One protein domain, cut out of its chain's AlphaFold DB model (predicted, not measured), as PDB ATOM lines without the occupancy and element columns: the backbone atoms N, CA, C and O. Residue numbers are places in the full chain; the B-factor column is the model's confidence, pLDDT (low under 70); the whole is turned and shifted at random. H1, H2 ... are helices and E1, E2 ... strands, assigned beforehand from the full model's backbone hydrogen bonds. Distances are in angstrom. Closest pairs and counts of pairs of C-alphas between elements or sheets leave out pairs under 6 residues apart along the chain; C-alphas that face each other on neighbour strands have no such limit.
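AT A GLANCE: This is residues 148 to 207 of the 404 residues of the protein "Hypothetical protein" of Florenciella parvula (UniProt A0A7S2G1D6). A short antiparallel two-stranded ribbon, E1 and E2, forms the middle of this small domain, with helix H1 off one side and helix H2 at the far end of E2; loops make up much of the rest. Past H2, after a tight link of 3 residues, comes the short strand E3, whose residues 200 to 201 pair antiparallel with residues 148 to 149 in a second small ribbon. The printed part has 60 residues, with E1, H1, E2, H2 and E3 in that order, a mixed class with 26 residues in named elements, under half. It is compact, with a radius of gyration of the C-alphas of 10.8 A and spans of 30 by 22 by 19 A.

IN THESE COORDINATES: E1 is residues 157 to 161, 12.9 A long, beginning at C-alpha 157 (149.088, 192.374, 191.654). H1 is residues 172 to 178, 10.0 A. E2 is residues 186 to 190, 13.0 A. H2 is residues 191 to 196, and E3 is residues 200 to 202, ending at C-alpha 202 (153.449, 180.658, 192.878).

HOW THE PARTS SIT: E1 and E2 are antiparallel neighbours at 158 degrees; N 158 and O 189 are 2.8 A apart, within hydrogen-bond range. Residues 157 to 158 of E1 also pair antiparallel with residues 169 to 170. The closest C-alphas of E1 and H1 are those of Cys 159 and Ala 175, 6.6 A apart; those of E1 and H2 are Gly 157 and Thr 191, 4.2 A. H1 and H2 are apart. E3 pairs with no named strand. Every O i to N i+4 pair is within hydrogen-bond range in H1 and H2.

THE WHOLE: The C-alphas of Gly 184 and Ala 207, the two farthest apart, are 32.5 A apart. The printed part has no cut, and no link is long. Mean pLDDT of the printed part is 84.8; residues 163 to 164 and 204 to 205 are under 70.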
ATOM      1  N   GLY A 148     152.552 179.856 187.841       84.12
ATOM      2  CA  GLY A 148     151.580 180.064 186.775       84.12
ATOM      3  C   GLY A 148     151.411 181.550 186.478       84.12
ATOM      4  O   GLY A 148     151.878 182.381 187.253       84.12
ATOM      5  N   PRO A 149     150.760 181.914 185.366       86.25
ATOM      6  CA  PRO A 149     150.527 183.315 185.029       86.25
ATOM      7  C   PRO A 149     149.769 184.065 186.138       86.25
ATOM      8  O   PRO A 149     148.827 183.519 186.718       86.25
ATOM      9  N   ILE A 150     150.135 185.322 186.418       88.56
ATOM     10  CA  ILE A 150     149.541 186.117 187.513       88.56
ATOM     11  C   ILE A 150     148.014 186.248 187.428       88.56
ATOM     12  O   ILE A 150     147.335 186.230 188.457       88.56
ATOM     13  N   GLN A 151     147.446 186.293 186.219       89.19
ATOM     14  CA  GLN A 151     145.997 186.349 186.013       89.19
ATOM     15  C   GLN A 151     145.244 185.116 186.537       89.19
ATOM     16  O   GLN A 151     144.046 185.210 186.813       89.19
ATOM     17  N   ASP A 152     145.932 183.982 186.694       89.12
ATOM     18  CA  ASP A 152     145.352 182.727 187.173       89.12
ATOM     19  C   ASP A 152     145.596 182.508 188.679       89.12
ATOM     20  O   ASP A 152     144.978 181.632 189.282       89.12
ATOM     21  N   ALA A 153     146.454 183.322 189.306       87.38
ATOM     22  CA  ALA A 153     146.909 183.140 190.686       87.38
ATOM     23  C   ALA A 153     145.962 183.714 191.758       87.38
ATOM     24  O   ALA A 153     146.183 183.517 192.950       87.38
ATOM     25  N   GLY A 154     144.906 184.433 191.361       88.56
ATOM     26  CA  GLY A 154     143.929 184.996 192.301       88.56
ATOM     27  C   GLY A 154     144.475 186.118 193.194       88.56
ATOM     28  O   GLY A 154     143.923 186.345 194.269       88.56
ATOM     29  N   VAL A 155     145.534 186.803 192.751       91.25
ATOM     30  CA  VAL A 155     146.157 187.960 193.417       91.25
ATOM     31  C   VAL A 155     145.738 189.286 192.766       91.25
ATOM     32  O   VAL A 155     145.302 189.314 191.610       91.25
ATOM     33  N   ASP A 156     145.894 190.394 193.495       94.00
ATOM     34  CA  ASP A 156     145.550 191.742 193.004       94.00
ATOM     35  C   ASP A 156     146.682 192.390 192.183       94.00
ATOM     36  O   ASP A 156     146.449 193.331 191.413       94.00
ATOM     37  N   GLY A 157     147.906 191.894 192.350       94.00
ATOM     38  CA  GLY A 157     149.088 192.374 191.654       94.00
ATOM     39  C   GLY A 157     150.368 191.816 192.260       94.00
ATOM     40  O   GLY A 157     150.363 190.791 192.951       94.00
ATOM     41  N   CYS A 158     151.469 192.508 192.011       92.25
ATOM     42  CA  CYS A 158     152.750 192.222 192.627       92.25
ATOM     43  C   CYS A 158     153.456 193.500 193.081       92.25
ATOM     44  O   CYS A 158     153.237 194.592 192.549       92.25
ATOM     45  N   CYS A 159     154.285 193.360 194.115       90.88
ATOM     46  CA  CYS A 159     155.103 194.456 194.610       90.88
ATOM     47  C   CYS A 159     156.473 194.422 193.946       90.88
ATOM     48  O   CYS A 159     157.368 193.744 194.437       90.88
ATOM     49  N   TYR A 160     156.629 195.130 192.833       86.56
ATOM     50  CA  TYR A 160     157.903 195.202 192.138       86.56
ATOM     51  C   TYR A 160     158.931 195.955 192.976       86.56
ATOM     52  O   TYR A 160     158.635 197.039 193.485       86.56
ATOM     53  N   THR A 161     160.142 195.428 193.077       79.69
ATOM     54  CA  THR A 161     161.287 196.146 193.641       79.69
ATOM     55  C   THR A 161     162.242 196.481 192.495       79.69
ATOM     56  O   THR A 161     162.515 195.613 191.671       79.69
ATOM     57  N   MET A 162     162.721 197.729 192.403       73.25
ATOM     58  CA  MET A 162     163.838 198.025 191.490       73.25
ATOM     59  C   MET A 162     165.036 197.194 191.922       73.25
ATOM     60  O   MET A 162     165.457 196.314 191.190       73.25
ATOM     61  N   ALA A 163     165.383 197.335 193.205       67.94
ATOM     62  CA  ALA A 163     166.564 196.771 193.836       67.94
ATOM     63  C   ALA A 163     166.738 195.248 193.763       67.94
ATOM     64  O   ALA A 163     167.742 194.753 194.246       67.94
ATOM     65  N   THR A 164     165.765 194.482 193.300       65.38
ATOM     66  CA  THR A 164     165.909 193.033 193.133       65.38
ATOM     67  C   THR A 164     165.214 192.542 191.869       65.38
ATOM     68  O   THR A 164     165.062 191.337 191.700       65.38
ATOM     69  N   HIS A 165     164.626 193.446 191.078       72.75
ATOM     70  CA  HIS A 165     163.704 193.143 189.979       72.75
ATOM     71  C   HIS A 165     162.594 192.124 190.312       72.75
ATOM     72  O   HIS A 165     161.929 191.583 189.428       72.75
ATOM     73  N   ALA A 166     162.357 191.843 191.596       76.25
ATOM     74  CA  ALA A 166     161.410 190.828 192.016       76.25
ATOM     75  C   ALA A 166     160.014 191.427 192.022       76.25
ATOM     76  O   ALA A 166     159.817 192.561 192.455       76.25
ATOM     77  N   CYS A 167     159.032 190.631 191.604       81.69
ATOM     78  CA  CYS A 167     157.622 190.987 191.691       81.69
ATOM     79  C   CYS A 167     156.858 189.947 192.526       81.69
ATOM     80  O   CYS A 167     156.074 189.173 191.976       81.69
ATOM     81  N   PRO A 168     157.063 189.888 193.859       86.25
ATOM     82  CA  PRO A 168     156.277 189.033 194.739       86.25
ATOM     83  C   PRO A 168     154.780 189.320 194.593       86.25
ATOM     84  O   PRO A 168     154.307 190.437 194.829       86.25
ATOM     85  N   CYS A 169     154.039 188.288 194.210       88.69
ATOM     86  CA  CYS A 169     152.597 188.338 194.020       88.69
ATOM     87  C   CYS A 169     151.861 188.377 195.357       88.69
ATOM     88  O   CYS A 169     152.142 187.573 196.248       88.69
ATOM     89  N   MET A 170     150.911 189.298 195.507       92.12
ATOM     90  CA  MET A 170     150.182 189.477 196.763       92.12
ATOM     91  C   MET A 170     148.824 190.158 196.558       92.12
ATOM     92  O   MET A 170     148.509 190.680 195.490       92.12
ATOM     93  N   MET A 171     147.998 190.141 197.599       94.12
ATOM     94  CA  MET A 171     146.768 190.930 197.672       94.12
ATOM     95  C   MET A 171     147.086 192.399 197.984       94.12
ATOM     96  O   MET A 171     148.112 192.705 198.596       94.12
ATOM     97  N   GLN A 172     146.195 193.324 197.617       92.50
ATOM     98  CA  GLN A 172     146.404 194.759 197.851       92.50
ATOM     99  C   GLN A 172     146.574 195.088 199.344       92.50
ATOM    100  O   GLN A 172     147.395 195.924 199.706       92.50
ATOM    101  N   ASP A 173     145.823 194.432 200.229       93.00
ATOM    102  CA  ASP A 173     145.925 194.658 201.675       93.00
ATOM    103  C   ASP A 173     147.271 194.188 202.251       93.00
ATOM    104  O   ASP A 173     147.812 194.813 203.166       93.00
ATOM    105  N   GLN A 174     147.845 193.125 201.682       91.31
ATOM    106  CA  GLN A 174     149.204 192.680 201.978       91.31
ATOM    107  C   GLN A 174     150.228 193.706 201.483       91.31
ATOM    108  O   GLN A 174     151.099 194.093 202.262       91.31
ATOM    109  N   ALA A 175     150.080 194.204 200.253       90.44
ATOM    110  CA  ALA A 175     150.939 195.242 199.682       90.44
ATOM    111  C   ALA A 175     150.950 196.518 200.537       90.44
ATOM    112  O   ALA A 175     152.014 197.041 200.870       90.44
ATOM    113  N   ASP A 176     149.772 196.964 200.978       90.44
ATOM    114  CA  ASP A 176     149.620 198.106 201.880       90.44
ATOM    115  C   ASP A 176     150.319 197.851 203.229       90.44
ATOM    116  O   ASP A 176     150.929 198.754 203.804       90.44
ATOM    117  N   SER A 177     150.254 196.614 203.740       89.81
ATOM    118  CA  SER A 177     150.860 196.234 205.022       89.81
ATOM    119  C   SER A 177     152.390 196.208 204.996       89.81
ATOM    120  O   SER A 177     153.016 196.550 206.002       89.81
ATOM    121  N   VAL A 178     152.985 195.842 203.854       84.69
ATOM    122  CA  VAL A 178     154.443 195.845 203.646       84.69
ATOM    123  C   VAL A 178     154.958 197.191 203.132       84.69
ATOM    124  O   VAL A 178     156.163 197.376 203.011       84.69
ATOM    125  N   GLY A 179     154.063 198.151 202.870       87.25
ATOM    126  CA  GLY A 179     154.430 199.481 202.391       87.25
ATOM    127  C   GLY A 179     154.890 199.497 200.934       87.25
ATOM    128  O   GLY A 179     155.719 200.335 200.576       87.25
ATOM    129  N   CYS A 180     154.362 198.610 200.091       89.88
ATOM    130  CA  CYS A 180     154.688 198.604 198.670       89.88
ATOM    131  C   CYS A 180     154.361 199.958 198.017       89.88
ATOM    132  O   CYS A 180     153.232 200.441 198.124       89.88
ATOM    133  N   GLY A 181     155.330 200.591 197.352       84.75
ATOM    134  CA  GLY A 181     155.142 201.919 196.755       84.75
ATOM    135  C   GLY A 181     155.420 203.099 197.690       84.75
ATOM    136  O   GLY A 181     155.240 204.247 197.282       84.75
ATOM    137  N   SER A 182     155.828 202.855 198.942       82.88
ATOM    138  CA  SER A 182     155.992 203.921 199.947       82.88
ATOM    139  C   SER A 182     157.411 204.490 200.061       82.88
ATOM    140  O   SER A 182     157.576 205.609 200.552       82.88
ATOM    141  N   ASP A 183     158.421 203.763 199.587       79.00
ATOM    142  CA  ASP A 183     159.846 204.098 199.711       79.00
ATOM    143  C   ASP A 183     160.469 204.659 198.421       79.00
ATOM    144  O   ASP A 183     161.600 205.141 198.439       79.00
ATOM    145  N   GLY A 184     159.726 204.645 197.309       78.44
ATOM    146  CA  GLY A 184     160.212 205.056 195.989       78.44
ATOM    147  C   GLY A 184     161.169 204.057 195.326       78.44
ATOM    148  O   GLY A 184     161.587 204.316 194.200       78.44
ATOM    149  N   ALA A 185     161.486 202.946 195.999       78.19
ATOM    150  CA  ALA A 185     162.289 201.829 195.498       78.19
ATOM    151  C   ALA A 185     161.419 200.627 195.092       78.19
ATOM    152  O   ALA A 185     161.832 199.793 194.288       78.19
ATOM    153  N   THR A 186     160.200 200.559 195.628       85.50
ATOM    154  CA  THR A 186     159.178 199.574 195.282       85.50
ATOM    155  C   THR A 186     157.996 200.231 194.576       85.50
ATOM    156  O   THR A 186     157.688 201.400 194.823       85.50
ATOM    157  N   PHE A 187     157.298 199.485 193.720       89.88
ATOM    158  CA  PHE A 187     156.075 199.923 193.051       89.88
ATOM    159  C   PHE A 187     155.026 198.825 193.079       89.88
ATOM    160  O   PHE A 187     155.310 197.649 192.865       89.88
ATOM    161  N   TRP A 188     153.781 199.231 193.278       94.50
ATOM    162  CA  TRP A 188     152.660 198.330 193.096       94.50
ATOM    163  C   TRP A 188     152.336 198.183 191.607       94.50
ATOM    164  O   TRP A 188     152.004 199.174 190.950       94.50
ATOM    165  N   VAL A 189     152.405 196.955 191.094       93.56
ATOM    166  CA  VAL A 189     152.026 196.603 189.722       93.56
ATOM    167  C   VAL A 189     150.747 195.779 189.787       93.56
ATOM    168  O   VAL A 189     150.737 194.669 190.313       93.56
ATOM    169  N   VAL A 190     149.647 196.323 189.273       94.62
ATOM    170  CA  VAL A 190     148.354 195.621 189.263       94.62
ATOM    171  C   VAL A 190     148.393 194.414 188.324       94.62
ATOM    172  O   VAL A 190     149.127 194.422 187.336       94.62
ATOM    173  N   THR A 191     147.558 193.400 188.578       93.94
ATOM    174  CA  THR A 191     147.519 192.155 187.783       93.94
ATOM    175  C   THR A 191     147.404 192.388 186.273       93.94
ATOM    176  O   THR A 191     148.028 191.659 185.509       93.94
ATOM    177  N   GLU A 192     146.647 193.395 185.819       92.50
ATOM    178  CA  GLU A 192     146.518 193.716 184.385       92.50
ATOM    179  C   GLU A 192     147.867 194.097 183.753       92.50
ATOM    180  O   GLU A 192     148.241 193.531 182.725       92.50
ATOM    181  N   ASP A 193     148.616 194.992 184.399       91.00
ATOM    182  CA  ASP A 193     149.927 195.436 183.924       91.00
ATOM    183  C   ASP A 193     150.957 194.310 184.071       91.00
ATOM    184  O   ASP A 193     151.676 193.999 183.126       91.00
ATOM    185  N   ALA A 194     150.972 193.623 185.214       86.88
ATOM    186  CA  ALA A 194     151.869 192.498 185.472       86.88
ATOM    187  C   ALA A 194     151.675 191.350 184.464       86.88
ATOM    188  O   ALA A 194     152.645 190.738 184.020       86.88
ATOM    189  N   THR A 195     150.435 191.097 184.034       84.38
ATOM    190  CA  THR A 195     150.133 190.122 182.972       84.38
ATOM    191  C   THR A 195     150.771 190.532 181.645       84.38
ATOM    192  O   THR A 195     151.269 189.678 180.914       84.38
ATOM    193  N   ALA A 196     150.777 191.829 181.321       78.94
ATOM    194  CA  ALA A 196     151.413 192.333 180.103       78.94
ATOM    195  C   ALA A 196     152.943 192.160 180.120       78.94
ATOM    196  O   ALA A 196     153.541 192.035 179.054       78.94
ATOM    197  N   TYR A 197     153.541 192.098 181.313       76.44
ATOM    198  CA  TYR A 197     154.955 191.783 181.543       76.44
ATOM    199  C   TYR A 197     155.233 190.285 181.744       76.44
ATOM    200  O   TYR A 197     156.356 189.917 182.050       76.44
ATOM    201  N   GLY A 198     154.231 189.411 181.601       79.94
ATOM    202  CA  GLY A 198     154.433 187.966 181.739       79.94
ATOM    203  C   GLY A 198     154.739 187.494 183.164       79.94
ATOM    204  O   GLY A 198     155.223 186.377 183.330       79.94
ATOM    205  N   VAL A 199     154.436 188.299 184.190       82.44
ATOM    206  CA  VAL A 199     154.698 187.933 185.589       82.44
ATOM    207  C   VAL A 199     154.018 186.606 185.924       82.44
ATOM    208  O   VAL A 199     152.821 186.406 185.683       82.44
ATOM    209  N   THR A 200     154.795 185.706 186.521       85.19
ATOM    210  CA  THR A 200     154.301 184.442 187.063       85.19
ATOM    211  C   THR A 200     154.282 184.491 188.585       85.19
ATOM    212  O   THR A 200     155.076 185.177 189.222       85.19
ATOM    213  N   CYS A 201     153.335 183.775 189.174       84.25
ATOM    214  CA  CYS A 201     153.144 183.683 190.610       84.25
ATOM    215  C   CYS A 201     153.135 182.226 191.030       84.25
ATOM    216  O   CYS A 201     152.651 181.363 190.291       84.25
ATOM    217  N   SER A 202     153.601 181.964 192.248       81.88
ATOM    218  CA  SER A 202     153.449 180.658 192.878       81.88
ATOM    219  C   SER A 202     151.982 180.226 192.843       81.88
ATOM    220  O   SER A 202     151.097 180.946 193.305       81.88
ATOM    221  N   ALA A 203     151.726 179.048 192.287       73.25
ATOM    222  CA  ALA A 203     150.439 178.384 192.386       73.25
ATOM    223  C   ALA A 203     150.191 177.971 193.850       73.25
ATOM    224  O   ALA A 203     151.146 177.607 194.534       73.25
ATOM    225  N   ASP A 204     148.930 178.048 194.300       66.19
ATOM    226  CA  ASP A 204     148.352 177.582 195.580       66.19
ATOM    227  C   ASP A 204     149.338 177.144 196.697       66.19
ATOM    228  O   ASP A 204     150.042 176.159 196.518       66.19
ATOM    229  N   ASP A 205     149.307 177.768 197.888       66.56
ATOM    230  CA  ASP A 205     149.917 177.349 199.182       66.56
ATOM    231  C   ASP A 205     151.038 176.266 199.144       66.56
ATOM    232  O   ASP A 205     150.975 175.247 199.841       66.56
ATOM    233  N   GLY A 206     152.100 176.483 198.358       71.62
ATOM    234  CA  GLY A 206     153.270 175.594 198.304       71.62
ATOM    235  C   GLY A 206     153.155 174.407 197.341       71.62
ATOM    236  O   GLY A 206     153.796 173.374 197.556       71.62
ATOM    237  N   ALA A 207     152.346 174.519 196.287       84.50
ATOM    238  CA  ALA A 207     152.337 173.551 195.202       84.50
ATOM    239  C   ALA A 207     153.732 173.438 194.564       84.50
ATOM    240  O   ALA A 207     154.367 174.437 194.235       84.50
TER     241      ALA A 207